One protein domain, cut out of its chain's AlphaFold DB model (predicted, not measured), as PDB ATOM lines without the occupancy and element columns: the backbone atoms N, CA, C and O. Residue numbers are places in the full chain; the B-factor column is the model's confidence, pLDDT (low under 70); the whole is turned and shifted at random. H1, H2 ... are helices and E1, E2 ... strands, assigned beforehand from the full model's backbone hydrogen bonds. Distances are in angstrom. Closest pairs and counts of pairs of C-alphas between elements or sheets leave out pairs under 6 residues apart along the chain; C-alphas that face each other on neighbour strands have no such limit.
ATOM      1  N   ARG A  10      17.200  10.987 -17.718       57.84
ATOM      2  CA  ARG A  10      16.809  11.548 -16.422       57.84
ATOM      3  C   ARG A  10      18.076  12.127 -15.806       57.84
ATOM      4  O   ARG A  10      19.054  11.410 -15.595       57.84
ATOM      5  N   GLU A  11      18.100  13.439 -15.631       73.81
ATOM      6  CA  GLU A  11      19.221  14.088 -14.981       73.81
ATOM      7  C   GLU A  11      19.233  13.595 -13.535       73.81
ATOM      8  O   GLU A  11      18.254  13.733 -12.797       73.81
ATOM      9  N   HIS A  12      20.325  12.945 -13.149       82.38
ATOM     10  CA  HIS A  12      20.543  12.533 -11.775       82.38
ATOM     11  C   HIS A  12      21.414  13.585 -11.086       82.38
ATOM     12  O   HIS A  12      22.275  14.231 -11.690       82.38
ATOM     13  N   ALA A  13      21.163  13.770  -9.799       89.94
ATOM     14  CA  ALA A  13      22.034  14.495  -8.900       89.94
ATOM     15  C   ALA A  13      22.764  13.497  -8.006       89.94
ATOM     16  O   ALA A  13      22.248  12.431  -7.682       89.94
ATOM     17  N   TRP A  14      23.944  13.890  -7.555       92.19
ATOM     18  CA  TRP A  14      24.681  13.198  -6.516       92.19
ATOM     19  C   TRP A  14      24.531  13.977  -5.223       92.19
ATOM     20  O   TRP A  14      24.739  15.195  -5.191       92.19
ATOM     21  N   MET A  15      24.147  13.285  -4.162       93.00
ATOM     22  CA  MET A  15      23.981  13.868  -2.843       93.00
ATOM     23  C   MET A  15      24.698  13.038  -1.789       93.00
ATOM     24  O   MET A  15      24.797  11.824  -1.921       93.00
ATOM     25  N   ALA A  16      25.201  13.697  -0.758       92.75
ATOM     26  CA  ALA A  16      25.826  13.058   0.391       92.75
ATOM     27  C   ALA A  16      25.554  13.906   1.632       92.75
ATOM     28  O   ALA A  16      25.667  15.138   1.575       92.75
ATOM     29  N   GLY A  17      25.221  13.275   2.752       91.75
ATOM     30  CA  GLY A  17      25.149  13.956   4.040       91.75
ATOM     31  C   GLY A  17      26.498  14.572   4.432       91.75
ATOM     32  O   GLY A  17      27.565  14.142   3.982       91.75
ATOM     33  N   ALA A  18      26.480  15.607   5.273       88.12
ATOM     34  CA  ALA A  18      27.708  16.263   5.739       88.12
ATOM     35  C   ALA A  18      28.684  15.295   6.445       88.12
ATOM     36  O   ALA A  18      29.895  15.450   6.300       88.12
ATOM     37  N   GLY A  19      28.166  14.275   7.140       87.56
ATOM     38  CA  GLY A  19      28.952  13.245   7.833       87.56
ATOM     39  C   GLY A  19      29.045  11.896   7.114       87.56
ATOM     40  O   GLY A  19      29.555  10.943   7.692       87.56
ATOM     41  N   GLU A  20      28.533  11.783   5.888       89.62
ATOM     42  CA  GLU A  20      28.534  10.516   5.155       89.62
ATOM     43  C   GLU A  20      29.830  10.322   4.365       89.62
ATOM     44  O   GLU A  20      30.385  11.259   3.782       89.62
ATOM     45  N   SER A  21      30.283   9.070   4.306       90.06
ATOM     46  CA  SER A  21      31.385   8.630   3.445       90.06
ATOM     47  C   SER A  21      30.935   8.327   2.012       90.06
ATOM     48  O   SER A  21      31.772   8.048   1.156       90.06
ATOM     49  N   GLY A  22      29.625   8.363   1.745       91.94
ATOM     50  CA  GLY A  22      29.019   7.872   0.514       91.94
ATOM     51  C   GLY A  22      28.331   8.954  -0.317       91.94
ATOM     52  O   GLY A  22      27.580   9.770   0.208       91.94
ATOM     53  N   TRP A  23      28.529   8.923  -1.633       93.81
ATOM     54  CA  TRP A  23      27.689   9.607  -2.609       93.81
ATOM     55  C   TRP A  23      26.513   8.725  -3.010       93.81
ATOM     56  O   TRP A  23      26.667   7.566  -3.404       93.81
ATOM     57  N   HIS A  24      25.330   9.321  -2.981       93.69
ATOM     58  CA  HIS A  24      24.075   8.708  -3.360       93.69
ATOM     59  C   HIS A  24      23.508   9.363  -4.616       93.69
ATOM     60  O   HIS A  24      23.478  10.586  -4.753       93.69
ATOM     61  N   ALA A  25      23.037   8.526  -5.533       92.12
ATOM     62  CA  ALA A  25      22.271   8.946  -6.693       92.12
ATOM     63  C   ALA A  25      20.883   9.411  -6.260       92.12
ATOM     64  O   ALA A  25      20.210   8.692  -5.526       92.12
ATOM     65  N   VAL A  26      20.423  10.555  -6.748       90.31
ATOM     66  CA  VAL A  26      19.090  11.102  -6.486       90.31
ATOM     67  C   VAL A  26      18.483  11.542  -7.813       90.31
ATOM     68  O   VAL A  26      19.144  12.207  -8.612       90.31
ATOM     69  N   ALA A  27      17.221  11.197  -8.063       84.44
ATOM     70  CA  ALA A  27      16.502  11.734  -9.213       84.44
ATOM     71  C   ALA A  27      16.276  13.242  -9.023       84.44
ATOM     72  O   ALA A  27      15.841  13.682  -7.955       84.44
ATOM     73  N   VAL A  28      16.561  14.053 -10.043       78.00
ATOM     74  CA  VAL A  28      16.236  15.482  -9.988       78.00
ATOM     75  C   VAL A  28      14.729  15.639 -10.182       78.00
ATOM     76  O   VAL A  28      14.234  15.661 -11.303       78.00
ATOM     77  N   SER A  29      13.987  15.733  -9.079       69.62
ATOM     78  CA  SER A  29      12.573  16.111  -9.110       69.62
ATOM     79  C   SER A  29      12.427  17.630  -9.054       69.62
ATOM     80  O   SER A  29      13.092  18.300  -8.264       69.62
ATOM     81  N   ALA A  30      11.519  18.174  -9.865       58.28
ATOM     82  CA  ALA A  30      11.192  19.603  -9.890       58.28
ATOM     83  C   ALA A  30      10.390  20.083  -8.655       58.28
ATOM     84  O   ALA A  30      10.149  21.278  -8.512       58.28
ATOM     85  N   GLY A  31       9.962  19.172  -7.770       61.25
ATOM     86  CA  GLY A  31       9.097  19.459  -6.620       61.25
ATOM     87  C   GLY A  31       9.791  19.281  -5.266       61.25
ATOM     88  O   GLY A  31      10.625  18.394  -5.101       61.25
ATOM     89  N   GLY A  32       9.412  20.116  -4.291       63.22
ATOM     90  CA  GLY A  32      10.036  20.278  -2.966       63.22
ATOM     91  C   GLY A  32       9.885  19.126  -1.963       63.22
ATOM     92  O   GLY A  32       9.844  19.375  -0.761       63.22
ATOM     93  N   SER A  33       9.797  17.875  -2.416       67.75
ATOM     94  CA  SER A  33       9.923  16.717  -1.527       67.75
ATOM     95  C   SER A  33      11.374  16.538  -1.080       67.75
ATOM     96  O   SER A  33      12.298  16.786  -1.858       67.75
ATOM     97  N   ALA A  34      11.579  16.051   0.147       74.25
ATOM     98  CA  ALA A  34      12.908  15.671   0.617       74.25
ATOM     99  C   ALA A  34      13.562  14.684  -0.375       74.25
ATOM    100  O   ALA A  34      12.904  13.727  -0.797       74.25
ATOM    101  N   PRO A  35      14.823  14.909  -0.778       76.75
ATOM    102  CA  PRO A  35      15.481  14.069  -1.767       76.75
ATOM    103  C   PRO A  35      15.649  12.641  -1.238       76.75
ATOM    104  O   PRO A  35      16.263  12.420  -0.193       76.75
ATOM    105  N   ALA A  36      15.120  11.670  -1.981       86.00
ATOM    106  CA  ALA A  36      15.322  10.252  -1.717       86.00
ATOM    107  C   ALA A  36      16.359   9.694  -2.692       86.00
ATOM    108  O   ALA A  36      16.234   9.855  -3.910       86.00
ATOM    109  N   ALA A  37      17.383   9.037  -2.157       90.56
ATOM    110  CA  ALA A  37      18.348   8.338  -2.981       90.56
ATOM    111  C   ALA A  37      17.692   7.171  -3.724       90.56
ATOM    112  O   ALA A  37      16.763   6.538  -3.225       90.56
ATOM    113  N   VAL A  38      18.239   6.824  -4.888       89.56
ATOM    114  CA  VAL A  38      17.793   5.678  -5.693       89.56
ATOM    115  C   VAL A  38      17.937   4.363  -4.918       89.56
ATOM    116  O   VAL A  38      17.144   3.449  -5.101       89.56
ATOM    117  N   CYS A  39      18.897   4.278  -3.995       89.94
ATOM    118  CA  CYS A  39      19.042   3.136  -3.093       89.94
ATOM    119  C   CYS A  39      18.037   3.119  -1.923       89.94
ATOM    120  O   CYS A  39      18.207   2.329  -1.001       89.94
ATOM    121  N   GLY A  40      17.047   4.019  -1.898       89.81
ATOM    122  CA  GLY A  40      16.060   4.150  -0.821       89.81
ATOM    123  C   GLY A  40      16.548   4.924   0.407       89.81
ATOM    124  O   GLY A  40      15.761   5.197   1.314       89.81
ATOM    125  N   TYR A  41      17.824   5.319   0.440       89.56
ATOM    126  CA  TYR A  41      18.378   6.090   1.548       89.56
ATOM    127  C   TYR A  41      17.766   7.495   1.598       89.56
ATOM    128  O   TYR A  41      17.679   8.191   0.582       89.56
ATOM    129  N   ARG A  42      17.335   7.917   2.791       89.06
ATOM    130  CA  ARG A  42      16.802   9.260   3.028       89.06
ATOM    131  C   ARG A  42      17.880  10.114   3.667       89.06
ATOM    132  O   ARG A  42      18.279   9.865   4.799       89.06
ATOM    133  N   LEU A  43      18.314  11.130   2.935       85.38
ATOM    134  CA  LEU A  43      19.298  12.085   3.421       85.38
ATOM    135  C   LEU A  43      18.643  12.979   4.478       85.38
ATOM    136  O   LEU A  43      17.601  13.587   4.224       85.38
ATOM    137  N   ALA A  44      19.254  13.051   5.658       81.50
ATOM    138  CA  ALA A  44      18.806  13.894   6.758       81.50
ATOM    139  C   ALA A  44      19.855  14.967   7.083       81.50
ATOM    140  O   ALA A  44      21.059  14.720   7.018       81.50
ATOM    141  N   GLY A  45      19.396  16.160   7.470       86.50
ATOM    142  CA  GLY A  45      20.274  17.267   7.852       86.50
ATOM    143  C   GLY A  45      20.935  17.979   6.661       86.50
ATOM    144  O   GLY A  45      20.383  17.980   5.560       86.50
ATOM    145  N   PRO A  46      22.084  18.649   6.869       88.56
ATOM    146  CA  PRO A  46      22.801  19.340   5.802       88.56
ATOM    147  C   PRO A  46      23.307  18.368   4.729       88.56
ATOM    148  O   PRO A  46      24.044  17.422   5.019       88.56
ATOM    149  N   VAL A  47      22.938  18.637   3.475       88.81
ATOM    150  CA  VAL A  47      23.269  17.795   2.320       88.81
ATOM    151  C   VAL A  47      24.195  18.540   1.368       88.81
ATOM    152  O   VAL A  47      23.939  19.679   0.979       88.81
ATOM    153  N   HIS A  48      25.251  17.863   0.937       87.38
ATOM    154  CA  HIS A  48      26.094  18.297  -0.165       87.38
ATOM    155  C   HIS A  48      25.481  17.773  -1.461       87.38
ATOM    156  O   HIS A  48      25.304  16.567  -1.611       87.38
ATOM    157  N   ARG A  49      25.161  18.666  -2.404       87.31
ATOM    158  CA  ARG A  49      24.538  18.319  -3.690       87.31
ATOM    159  C   ARG A  49      25.439  18.701  -4.857       87.31
ATOM    160  O   ARG A  49      25.993  19.797  -4.886       87.31
ATOM    161  N   ARG A  50      25.524  17.825  -5.857       83.69
ATOM    162  CA  ARG A  50      26.162  18.080  -7.152       83.69
ATOM    163  C   ARG A  50      25.262  17.591  -8.280       83.69
ATOM    164  O   ARG A  50      24.661  16.527  -8.183       83.69
ATOM    165  N   LEU A  51      25.152  18.382  -9.339       83.88
ATOM    166  CA  LEU A  51      24.412  18.014 -10.545       83.88
ATOM    167  C   LEU A  51      25.377  17.407 -11.558       83.88
ATOM    168  O   LEU A  51      26.488  17.916 -11.719       83.88
ATOM    169  N   GLY A  52      24.959  16.341 -12.237       77.56
ATOM    170  CA  GLY A  52      25.720  15.769 -13.340       77.56
ATOM    171  C   GLY A  52      25.687  14.249 -13.392       77.56
ATOM    172  O   GLY A  52      25.333  13.564 -12.438       77.56
ATOM    173  N   GLN A  53      26.115  13.723 -14.537       71.00
ATOM    174  CA  GLN A  53      26.077  12.291 -14.841       71.00
ATOM    175  C   GLN A  53      27.175  11.489 -14.132       71.00
ATOM    176  O   GLN A  53      27.032  10.290 -13.921       71.00
ATOM    177  N   ARG A  54      28.285  12.136 -13.751       75.88
ATOM    178  CA  ARG A  54      29.411  11.464 -13.097       75.88
ATOM    179  C   ARG A  54      29.406  11.701 -11.593       75.88
ATOM    180  O   ARG A  54      29.202  12.845 -11.177       75.88
ATOM    181  N   PRO A  55      29.683  10.655 -10.797       75.94
ATOM    182  CA  PRO A  55      29.828  10.818  -9.370       75.94
ATOM    183  C   PRO A  55      31.005  11.748  -9.054       75.94
ATOM    184  O   PRO A  55      31.987  11.788  -9.808       75.94
ATOM    185  N   PRO A  56      30.933  12.503  -7.952       78.88
ATOM    186  CA  PRO A  56      32.018  13.381  -7.548       78.88
ATOM    187  C   PRO A  56      33.266  12.578  -7.179       78.88
ATOM    188  O   PRO A  56      33.192  11.598  -6.447       78.88
ATOM    189  N   GLN A  57      34.415  13.028  -7.674       76.62
ATOM    190  CA  GLN A  57      35.727  12.488  -7.325       76.62
ATOM    191  C   GLN A  57      36.421  13.464  -6.374       76.62
ATOM    192  O   GLN A  57      37.335  14.183  -6.764       76.62
ATOM    193  N   ASP A  58      35.930  13.565  -5.139       80.88
ATOM    194  CA  ASP A  58      36.606  14.347  -4.094       80.88
ATOM    195  C   ASP A  58      37.712  13.547  -3.383       80.88
ATOM    196  O   ASP A  58      38.441  14.107  -2.571       80.88
ATOM    197  N   GLY A  59      37.864  12.258  -3.717       78.56
ATOM    198  CA  GLY A  59      38.895  11.367  -3.175       78.56
ATOM    199  C   GLY A  59      38.673  10.968  -1.715       78.56
ATOM    200  O   GLY A  59      39.462  10.201  -1.175       78.56
ATOM    201  N   VAL A  60      37.613  11.477  -1.083       85.12
ATOM    202  CA  VAL A  60      37.274  11.216   0.323       85.12
ATOM    203  C   VAL A  60      36.036  10.332   0.421       85.12
ATOM    204  O   VAL A  60      35.908   9.558   1.365       85.12
ATOM    205  N   ARG A  61      35.117  10.455  -0.541       87.06
ATOM    206  CA  ARG A  61      33.834   9.758  -0.532       87.06
ATOM    207  C   ARG A  61      33.721   8.801  -1.704       87.06
ATOM    208  O   ARG A  61      34.082   9.126  -2.835       87.06
ATOM    209  N   GLU A  62      33.156   7.638  -1.432       89.62
ATOM    210  CA  GLU A  62      32.891   6.613  -2.438       89.62
ATOM    211  C   GLU A  62      31.438   6.667  -2.894       89.62
ATOM    212  O   GLU A  62      30.579   7.222  -2.221       89.62
ATOM    213  N   VAL A  63      31.123   6.085  -4.046       90.12
ATOM    214  CA  VAL A  63      29.729   5.983  -4.485       90.12
ATOM    215  C   VAL A  63      29.086   4.770  -3.838       90.12
ATOM    216  O   VAL A  63      29.630   3.668  -3.903       90.12
ATOM    217  N   CYS A  64      27.895   4.948  -3.271       92.19
ATOM    218  CA  CYS A  64      27.094   3.840  -2.769       92.19
ATOM    219  C   CYS A  64      26.933   2.767  -3.860       92.19
ATOM    220  O   CYS A  64      26.403   3.049  -4.935       92.19
ATOM    221  N   VAL A  65      27.333   1.525  -3.570       89.69
ATOM    222  CA  VAL A  65      27.322   0.408  -4.533       89.69
ATOM    223  C   VAL A  65      25.952   0.225  -5.192       89.69
ATOM    224  O   VAL A  65      25.871   0.036  -6.407       89.69
ATOM    225  N   SER A  66      24.867   0.342  -4.422       90.06
ATOM    226  CA  SER A  66      23.503   0.256  -4.959       90.06
ATOM    227  C   SER A  66      23.184   1.403  -5.921       90.06
ATOM    228  O   SER A  66      22.544   1.177  -6.942       90.06
ATOM    229  N   CYS A  67      23.669   2.617  -5.647       88.56
ATOM    230  CA  CYS A  67      23.523   3.758  -6.553       88.56
ATOM    231  C   CYS A  67      24.371   3.593  -7.824       88.56
ATOM    232  O   CYS A  67      23.906   3.933  -8.909       88.56
ATOM    233  N   THR A  68      25.578   3.028  -7.712       85.56
ATOM    234  CA  THR A  68      26.444   2.710  -8.859       85.56
ATOM    235  C   THR A  68      25.789   1.693  -9.782       85.56
ATOM    236  O   THR A  68      25.735   1.911 -10.987       85.56
ATOM    237  N   ARG A  69      25.250   0.599  -9.226       85.19
ATOM    238  CA  ARG A  69      24.506  -0.405 -10.003       85.19
ATOM    239  C   ARG A  69      23.275   0.198 -10.658       85.19
ATOM    240  O   ARG A  69      22.980  -0.133 -11.800       85.19
ATOM    241  N   ALA A  70      22.599   1.091  -9.943       81.44
ATOM    242  CA  ALA A  70      21.390   1.697 -10.446       81.44
ATOM    243  C   ALA A  70      21.648   2.624 -11.649       81.44
ATOM    244  O   ALA A  70      21.003   2.540 -12.688       81.44
ATOM    245  N   ILE A  71      22.654   3.489 -11.554       79.44
ATOM    246  CA  ILE A  71      22.997   4.387 -12.664       79.44
ATOM    247  C   ILE A  71      23.743   3.646 -13.789       79.44
ATOM    248  O   ILE A  71      23.602   4.004 -14.954       79.44
ATOM    249  N   GLY A  72      24.531   2.618 -13.456       70.44
ATOM    250  CA  GLY A  72      25.352   1.857 -14.403       70.44
ATOM    251  C   GLY A  72      24.580   0.895 -15.313       70.44
ATOM    252  O   GLY A  72      25.105   0.519 -16.355       70.44
ATOM    253  N   ASN A  73      23.341   0.535 -14.967       52.06
ATOM    254  CA  ASN A  73      22.450  -0.257 -15.817       52.06
ATOM    255  C   ASN A  73      21.345   0.633 -16.398       52.06
ATOM    256  O   ASN A  73      20.222   0.683 -15.896       52.06
ATOM    257  N   GLY A  74      21.667   1.310 -17.501       49.38
ATOM    258  CA  GLY A  74      20.762   2.200 -18.233       49.38
ATOM    259  C   GLY A  74      19.512   1.555 -18.858       49.38
ATOM    260  O   GLY A  74      18.752   2.277 -19.492       49.38
ATOM    261  N   GLU A  75      19.250   0.252 -18.686       40.53
ATOM    262  CA  GLU A  75      18.111  -0.429 -19.338       40.53
ATOM    263  C   GLU A  75      17.052  -1.023 -18.391       40.53
ATOM    264  O   GLU A  75      15.955  -1.355 -18.841       40.53
ATOM    265  N   HIS A  76      17.288  -1.118 -17.076       43.31
ATOM    266  CA  HIS A  76      16.368  -1.848 -16.181       43.31
ATOM    267  C   HIS A  76      16.000  -1.126 -14.883       43.31
ATOM    268  O   HIS A  76      15.721  -1.761 -13.868       43.31
ATOM    269  N   HIS A  77      15.882   0.201 -14.913       42.06
ATOM    270  CA  HIS A  77      15.141   0.896 -13.861       42.06
ATOM    271  C   HIS A  77      13.647   0.892 -14.155       42.06
ATOM    272  O   HIS A  77      13.059   1.904 -14.538       42.06
TER     273      HIS A  77
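This is residues 10 to 77 of the 165 residues of an uncharacterized protein of Halopolyspora algeriensis (UniProt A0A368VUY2). There is little regular structure: a small twisted sheet of three strands has one short helix, H1, over its edge strand E2, and long loops join the parts. The 68 printed residues, 25 of them in named elements, run E1, E2, E3, H1; the class is mixed and the sheet E2, E1, E3 antiparallel. It is compact, radius of gyration of the C-alphas 11.2 A, spans 32 by 30 by 19 A.

E1, residues 12 to 17, and E2, residues 22 to 27, form an antiparallel hairpin, N 15 to O 24 2.8 A. E3, residues 47 to 51, is antiparallel to E1, N 14 to O 50 2.8 A; both are within hydrogen-bond range. H1, residues 65 to 72, is on the sheet, over E2, at a height over the sheet of 8.6 A; the closest C-alphas are those of Ala 25 and Cys 67, 5.3 A. In H1 every O i to N i+4 pair is within hydrogen-bond range.

E1, 16.5 A long, begins at C-alpha 12 (20.543, 12.533, -11.775). E2 measures 16.3 A, E3 12.9 A and H1 10.2 A, ending at C-alpha 72 (25.352, 1.857, -14.403).

The printed part has no cut; the links E2 to E3 and E3 to H1 are long. pLDDT is under 70 at residues 10, 29 to 33 and 73 to 77.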